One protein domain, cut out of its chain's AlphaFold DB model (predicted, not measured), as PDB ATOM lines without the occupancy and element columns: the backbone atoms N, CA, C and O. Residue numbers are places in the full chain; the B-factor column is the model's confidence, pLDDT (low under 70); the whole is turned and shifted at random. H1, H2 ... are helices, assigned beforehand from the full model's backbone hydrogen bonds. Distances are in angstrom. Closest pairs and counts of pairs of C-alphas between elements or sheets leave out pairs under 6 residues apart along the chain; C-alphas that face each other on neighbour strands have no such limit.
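AT A GLANCE: This is residues 336 to 394 of the 394 residues of a protein of Enhygromyxa salina (UniProt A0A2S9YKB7). This domain has little regular structure: helices H1 and H2 make a small corner, the short H3 sits away from them, and a long tail, residues 366 to 394, folds back past them, residues 384 to 394 sticking out at one end. The printed part has 59 residues with three named helices, H1, H2 and H3 in that order, and no named strand; its class is all helix, with only 18 residues in helices. It is extended, with a radius of gyration of the C-alphas of 16.5 A and spans of 56 by 25 by 15 A.

IN THESE COORDINATES: H1, residues 338 to 341, begins at C-alpha 338 (233.531, 217.792, 164.176) and is 5.2 A long. H2, residues 343 to 352, is 14.3 A long. H3, residues 362 to 365, is 4.9 A long and ends at C-alpha 365 (222.562, 203.922, 160.229).

HOW THE PARTS SIT: H1 and H2 only just touch, only at the corner, with 3 pairs of C-alphas within 8 A, the closest Ala 339 and Leu 346 at 6.1 A. H3 is apart from both. In H2 every O i to N i+4 pair is within hydrogen-bond range; H1 and H3 are too short for one.

THE WHOLE: The C-alphas farthest apart, Gly 370 and Trp 394, are 56.5 A apart. The printed part has no cut and no long link between helices. Residues 387 to 394 have pLDDT under 70.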
ATOM      1  N   VAL A 336     227.138 215.119 167.171       89.06
ATOM      2  CA  VAL A 336     228.213 214.887 166.204       89.06
ATOM      3  C   VAL A 336     229.368 215.810 166.556       89.06
ATOM      4  O   VAL A 336     229.193 217.028 166.610       89.06
ATOM      5  N   SER A 337     230.535 215.231 166.825       89.50
ATOM      6  CA  SER A 337     231.761 215.988 167.058       89.50
ATOM      7  C   SER A 337     232.477 216.214 165.731       89.50
ATOM      8  O   SER A 337     232.811 215.255 165.037       89.50
ATOM      9  N   LEU A 338     232.765 217.475 165.388       89.19
ATOM     10  CA  LEU A 338     233.531 217.792 164.176       89.19
ATOM     11  C   LEU A 338     234.926 217.146 164.212       89.19
ATOM     12  O   LEU A 338     235.418 216.716 163.183       89.19
ATOM     13  N   ALA A 339     235.525 216.998 165.401       87.69
ATOM     14  CA  ALA A 339     236.820 216.335 165.558       87.69
ATOM     15  C   ALA A 339     236.798 214.849 165.160       87.69
ATOM     16  O   ALA A 339     237.827 214.321 164.753       87.69
ATOM     17  N   GLU A 340     235.650 214.181 165.313       85.94
ATOM     18  CA  GLU A 340     235.482 212.757 165.002       85.94
ATOM     19  C   GLU A 340     235.075 212.532 163.545       85.94
ATOM     20  O   GLU A 340     235.479 211.540 162.947       85.94
ATOM     21  N   VAL A 341     234.278 213.445 162.979       87.81
ATOM     22  CA  VAL A 341     233.789 213.325 161.597       87.81
ATOM     23  C   VAL A 341     234.803 213.848 160.589       87.81
ATOM     24  O   VAL A 341     235.021 213.201 159.570       87.81
ATOM     25  N   ASP A 342     235.415 215.002 160.860       89.56
ATOM     26  CA  ASP A 342     236.352 215.640 159.940       89.56
ATOM     27  C   ASP A 342     237.360 216.536 160.689       89.56
ATOM     28  O   ASP A 342     237.160 217.735 160.924       89.56
ATOM     29  N   ALA A 343     238.478 215.926 161.091       89.06
ATOM     30  CA  ALA A 343     239.539 216.605 161.832       89.06
ATOM     31  C   ALA A 343     240.269 217.681 161.004       89.06
ATOM     32  O   ALA A 343     240.824 218.622 161.582       89.06
ATOM     33  N   GLU A 344     240.274 217.566 159.673       89.31
ATOM     34  CA  GLU A 344     240.872 218.560 158.780       89.31
ATOM     35  C   GLU A 344     240.007 219.822 158.740       89.31
ATOM     36  O   GLU A 344     240.518 220.923 158.950       89.31
ATOM     37  N   GLN A 345     238.686 219.668 158.617       90.44
ATOM     38  CA  GLN A 345     237.751 220.794 158.687       90.44
ATOM     39  C   GLN A 345     237.784 221.497 160.044       90.44
ATOM     40  O   GLN A 345     237.665 222.721 160.110       90.44
ATOM     41  N   LEU A 346     238.027 220.766 161.138       88.31
ATOM     42  CA  LEU A 346     238.247 221.392 162.443       88.31
ATOM     43  C   LEU A 346     239.519 222.257 162.472       88.31
ATOM     44  O   LEU A 346     239.525 223.311 163.114       88.31
ATOM     45  N   ARG A 347     240.599 221.835 161.802       88.38
ATOM     46  CA  ARG A 347     241.823 222.641 161.674       88.38
ATOM     47  C   ARG A 347     241.560 223.886 160.826       88.38
ATOM     48  O   ARG A 347     241.858 224.987 161.283       88.38
ATOM     49  N   SER A 348     240.908 223.726 159.677       89.06
ATOM     50  CA  SER A 348     240.504 224.835 158.806       89.06
ATOM     51  C   SER A 348     239.613 225.843 159.532       89.06
ATOM     52  O   SER A 348     239.832 227.048 159.412       89.06
ATOM     53  N   LEU A 349     238.678 225.378 160.369       89.38
ATOM     54  CA  LEU A 349     237.846 226.244 161.205       89.38
ATOM     55  C   LEU A 349     238.685 227.077 162.188       89.38
ATOM     56  O   LEU A 349     238.390 228.253 162.388       89.38
ATOM     57  N   ARG A 350     239.729 226.490 162.792       87.12
ATOM     58  CA  ARG A 350     240.629 227.189 163.732       87.12
ATOM     59  C   ARG A 350     241.520 228.220 163.041       87.12
ATOM     60  O   ARG A 350     241.802 229.252 163.637       87.12
ATOM     61  N   GLU A 351     241.966 227.935 161.823       90.81
ATOM     62  CA  GLU A 351     242.907 228.788 161.086       90.81
ATOM     63  C   GLU A 351     242.203 229.897 160.290       90.81
ATOM     64  O   GLU A 351     242.700 231.018 160.224       90.81
ATOM     65  N   THR A 352     241.034 229.611 159.711       88.94
ATOM     66  CA  THR A 352     240.342 230.510 158.766       88.94
ATOM     67  C   THR A 352     239.007 231.056 159.284       88.94
ATOM     68  O   THR A 352     238.450 231.988 158.701       88.94
ATOM     69  N   GLY A 353     238.470 230.491 160.371       87.56
ATOM     70  CA  GLY A 353     237.174 230.873 160.942       87.56
ATOM     71  C   GLY A 353     235.949 230.334 160.191       87.56
ATOM     72  O   GLY A 353     234.824 230.677 160.556       87.56
ATOM     73  N   ARG A 354     236.129 229.501 159.154       88.69
ATOM     74  CA  ARG A 354     235.044 228.836 158.413       88.69
ATOM     75  C   ARG A 354     235.401 227.380 158.118       88.69
ATOM     76  O   ARG A 354     236.569 227.051 157.946       88.69
ATOM     77  N   CYS A 355     234.391 226.520 158.048       90.19
ATOM     78  CA  CYS A 355     234.534 225.146 157.579       90.19
ATOM     79  C   CYS A 355     233.227 224.663 156.954       90.19
ATOM     80  O   CYS A 355     232.149 225.038 157.425       90.19
ATOM     81  N   ASP A 356     233.340 223.772 155.977       91.00
ATOM     82  CA  ASP A 356     232.212 223.063 155.385       91.00
ATOM     83  C   ASP A 356     232.412 221.574 155.650       91.00
ATOM     84  O   ASP A 356     233.450 221.011 155.316       91.00
ATOM     85  N   PHE A 357     231.430 220.930 156.275       90.06
ATOM     86  CA  PHE A 357     231.497 219.504 156.574       90.06
ATOM     87  C   PHE A 357     230.180 218.821 156.215       90.06
ATOM     88  O   PHE A 357     229.097 219.392 156.358       90.06
ATOM     89  N   GLY A 358     230.281 217.582 155.740       88.69
ATOM     90  CA  GLY A 358     229.138 216.716 155.482       88.69
ATOM     91  C   GLY A 358     228.926 215.757 156.645       88.69
ATOM     92  O   GLY A 358     229.884 215.211 157.184       88.69
ATOM     93  N   ILE A 359     227.671 215.524 157.025       87.56
ATOM     94  CA  ILE A 359     227.329 214.459 157.972       87.56
ATOM     95  C   ILE A 359     226.928 213.232 157.143       87.56
ATOM     96  O   ILE A 359     225.851 213.257 156.543       87.56
ATOM     97  N   PRO A 360     227.767 212.182 157.056       86.38
ATOM     98  CA  PRO A 360     227.441 211.000 156.265       86.38
ATOM     99  C   PRO A 360     226.261 210.227 156.865       86.38
ATOM    100  O   PRO A 360     226.126 210.117 158.085       86.38
ATOM    101  N   GLU A 361     225.435 209.640 155.996       83.44
ATOM    102  CA  GLU A 361     224.252 208.852 156.380       83.44
ATOM    103  C   GLU A 361     224.602 207.669 157.297       83.44
ATOM    104  O   GLU A 361     223.873 207.377 158.248       83.44
ATOM    105  N   VAL A 362     225.788 207.086 157.091       84.81
ATOM    106  CA  VAL A 362     226.337 205.969 157.873       84.81
ATOM    107  C   VAL A 362     226.332 206.254 159.381       84.81
ATOM    108  O   VAL A 362     226.062 205.355 160.174       84.81
ATOM    109  N   LEU A 363     226.572 207.503 159.807       84.69
ATOM    110  CA  LEU A 363     226.579 207.868 161.235       84.69
ATOM    111  C   LEU A 363     225.221 207.674 161.917       84.69
ATOM    112  O   LEU A 363     225.171 207.514 163.137       84.69
ATOM    113  N   PHE A 364     224.137 207.734 161.149       85.25
ATOM    114  CA  PHE A 364     222.782 207.515 161.638       85.25
ATOM    115  C   PHE A 364     222.363 206.047 161.492       85.25
ATOM    116  O   PHE A 364     221.674 205.537 162.374       85.25
ATOM    117  N   ASP A 365     222.820 205.357 160.440       84.88
ATOM    118  CA  ASP A 365     222.562 203.922 160.229       84.88
ATOM    119  C   ASP A 365     223.185 203.043 161.314       84.88
ATOM    120  O   ASP A 365     222.588 202.044 161.709       84.88
ATOM    121  N   LEU A 366     224.367 203.424 161.814       84.44
ATOM    122  CA  LEU A 366     225.049 202.708 162.894       84.44
ATOM    123  C   LEU A 366     224.254 202.726 164.206       84.44
ATOM    124  O   LEU A 366     224.235 201.725 164.917       84.44
ATOM    125  N   ASP A 367     223.598 203.844 164.523       83.44
ATOM    126  CA  ASP A 367     222.796 203.953 165.745       83.44
ATOM    127  C   ASP A 367     221.415 203.303 165.576       83.44
ATOM    128  O   ASP A 367     220.872 202.746 166.528       83.44
ATOM    129  N   HIS A 368     220.824 203.424 164.381       83.44
ATOM    130  CA  HIS A 368     219.447 203.020 164.099       83.44
ATOM    131  C   HIS A 368     219.332 202.371 162.703       83.44
ATOM    132  O   HIS A 368     218.910 203.029 161.740       83.44
ATOM    133  N   PRO A 369     219.687 201.081 162.565       82.75
ATOM    134  CA  PRO A 369     219.677 200.400 161.276       82.75
ATOM    135  C   PRO A 369     218.255 200.287 160.710       82.75
ATOM    136  O   PRO A 369     217.303 199.980 161.424       82.75
ATOM    137  N   GLY A 370     218.110 200.532 159.404       80.50
ATOM    138  CA  GLY A 370     216.831 200.414 158.690       80.50
ATOM    139  C   GLY A 370     215.869 201.597 158.857       80.50
ATOM    140  O   GLY A 370     214.756 201.551 158.337       80.50
ATOM    141  N   HIS A 371     216.270 202.671 159.548       83.12
ATOM    142  CA  HIS A 371     215.463 203.892 159.631       83.12
ATOM    143  C   HIS A 371     215.421 204.632 158.288       83.12
ATOM    144  O   HIS A 371     216.457 205.084 157.804       83.12
ATOM    145  N   TYR A 372     214.218 204.828 157.754       81.38
ATOM    146  CA  TYR A 372     213.920 205.550 156.513       81.38
ATOM    147  C   TYR A 372     213.325 206.947 156.806       81.38
ATOM    148  O   TYR A 372     212.860 207.210 157.912       81.38
ATOM    149  N   MET A 373     213.359 207.852 155.819       83.12
ATOM    150  CA  MET A 373     212.726 209.184 155.851       83.12
ATOM    151  C   MET A 373     213.172 210.109 156.995       83.12
ATOM    152  O   MET A 373     212.366 210.724 157.692       83.12
ATOM    153  N   ARG A 374     214.487 210.240 157.190       86.50
ATOM    154  CA  ARG A 374     215.065 211.090 158.243       86.50
ATOM    155  C   ARG A 374     214.923 212.566 157.894       86.50
ATOM    156  O   ARG A 374     215.308 212.997 156.810       86.50
ATOM    157  N   ARG A 375     214.417 213.362 158.839       87.81
ATOM    158  CA  ARG A 375     214.213 214.805 158.657       87.81
ATOM    159  C   ARG A 375     214.795 215.591 159.815       87.81
ATOM    160  O   ARG A 375     214.643 215.234 160.982       87.81
ATOM    161  N   ILE A 376     215.468 216.688 159.483       89.00
ATOM    162  CA  ILE A 376     216.080 217.561 160.480       89.00
ATOM    163  C   ILE A 376     214.986 218.424 161.103       89.00
ATOM    164  O   ILE A 376     214.393 219.271 160.439       89.00
ATOM    165  N   ARG A 377     214.743 218.239 162.403       87.50
ATOM    166  CA  ARG A 377     213.819 219.088 163.168       87.50
ATOM    167  C   ARG A 377     214.487 220.355 163.696       87.50
ATOM    168  O   ARG A 377     213.886 221.425 163.674       87.50
ATOM    169  N   ALA A 378     215.698 220.222 164.231       90.69
ATOM    170  CA  ALA A 378     216.463 221.321 164.803       90.69
ATOM    171  C   ALA A 378     217.954 220.976 164.826       90.69
ATOM    172  O   ALA A 378     218.323 219.841 165.124       90.69
ATOM    173  N   VAL A 379     218.800 221.976 164.584       91.44
ATOM    174  CA  VAL A 379     220.254 221.879 164.743       91.44
ATOM    175  C   VAL A 379     220.663 222.789 165.894       91.44
ATOM    176  O   VAL A 379     220.239 223.942 165.964       91.44
ATOM    177  N   ARG A 380     221.467 222.262 166.821       91.81
ATOM    178  CA  ARG A 380     222.062 223.033 167.917       91.81
ATOM    179  C   ARG A 380     223.572 222.889 167.838       91.81
ATOM    180  O   ARG A 380     224.077 221.771 167.864       91.81
ATOM    181  N   LEU A 381     224.272 224.014 167.763       90.06
ATOM    182  CA  LEU A 381     225.728 224.059 167.771       90.06
ATOM    183  C   LEU A 381     226.215 224.298 169.201       90.06
ATOM    184  O   LEU A 381     225.707 225.175 169.895       90.06
ATOM    185  N   THR A 382     227.192 223.515 169.649       88.88
ATOM    186  CA  THR A 382     227.896 223.738 170.917       88.88
ATOM    187  C   THR A 382     229.383 223.826 170.617       88.88
ATOM    188  O   THR A 382     229.935 222.912 170.011       88.88
ATOM    189  N   ILE A 383     230.022 224.922 171.025       87.31
ATOM    190  CA  ILE A 383     231.457 225.146 170.831       87.31
ATOM    191  C   ILE A 383     232.120 225.069 172.210       87.31
ATOM    192  O   ILE A 383     231.977 226.009 172.994       87.31
ATOM    193  N   PRO A 384     232.810 223.964 172.547       81.75
ATOM    194  CA  PRO A 384     233.554 223.866 173.794       81.75
ATOM    195  C   PRO A 384     234.835 224.700 173.669       81.75
ATOM    196  O   PRO A 384     235.861 224.227 173.185       81.75
ATOM    197  N   ALA A 385     234.759 225.964 174.074       79.62
ATOM    198  CA  ALA A 385     235.896 226.870 174.157       79.62
ATOM    199  C   ALA A 385     236.077 227.332 175.605       79.62
ATOM    200  O   ALA A 385     235.101 227.515 176.332       79.62
ATOM    201  N   VAL A 386     237.327 227.557 176.018       73.56
ATOM    202  CA  VAL A 386     237.609 228.301 177.248       73.56
ATOM    203  C   VAL A 386     237.268 229.759 176.955       73.56
ATOM    204  O   VAL A 386     238.096 230.504 176.434       73.56
ATOM    205  N   SER A 387     236.025 230.167 177.207       52.75
ATOM    206  CA  SER A 387     235.697 231.586 177.207       52.75
ATOM    207  C   SER A 387     236.301 232.194 178.471       52.75
ATOM    208  O   SER A 387     235.923 231.857 179.592       52.75
ATOM    209  N   PHE A 388     237.271 233.095 178.308       46.66
ATOM    210  CA  PHE A 388     237.605 234.027 179.377       46.66
ATOM    211  C   PHE A 388     236.381 234.926 179.572       46.66
ATOM    212  O   PHE A 388     236.195 235.917 178.868       46.66
ATOM    213  N   MET A 389     235.502 234.552 180.501       41.19
ATOM    214  CA  MET A 389     234.497 235.459 181.033       41.19
ATOM    215  C   MET A 389     235.227 236.438 181.955       41.19
ATOM    216  O   MET A 389     235.250 236.271 183.172       41.19
ATOM    217  N   SER A 390     235.881 237.443 181.367       37.62
ATOM    218  CA  SER A 390     236.244 238.644 182.110       37.62
ATOM    219  C   SER A 390     234.941 239.312 182.524       37.62
ATOM    220  O   SER A 390     234.260 239.937 181.713       37.62
ATOM    221  N   ILE A 391     234.583 239.146 183.796       44.22
ATOM    222  CA  ILE A 391     233.671 240.046 184.491       44.22
ATOM    223  C   ILE A 391     234.365 241.409 184.482       44.22
ATOM    224  O   ILE A 391     235.195 241.705 185.337       44.22
ATOM    225  N   ILE A 392     234.076 242.213 183.466       35.62
ATOM    226  CA  ILE A 392     234.317 243.648 183.502       35.62
ATOM    227  C   ILE A 392     233.001 244.236 183.994       35.62
ATOM    228  O   ILE A 392     232.026 244.324 183.254       35.62
ATOM    229  N   PHE A 393     232.968 244.575 185.282       33.50
ATOM    230  CA  PHE A 393     232.112 245.661 185.737       33.50
ATOM    231  C   PHE A 393     232.555 246.912 184.977       33.50
ATOM    232  O   PHE A 393     233.711 247.303 185.126       33.50
ATOM    233  N   TRP A 394     231.682 247.441 184.119       38.78
ATOM    234  CA  TRP A 394     231.197 248.828 184.082       38.78
ATOM    235  C   TRP A 394     230.143 248.968 182.984       38.78
ATOM    236  O   TRP A 394     230.443 248.599 181.826       38.78
TER     237      TRP A 394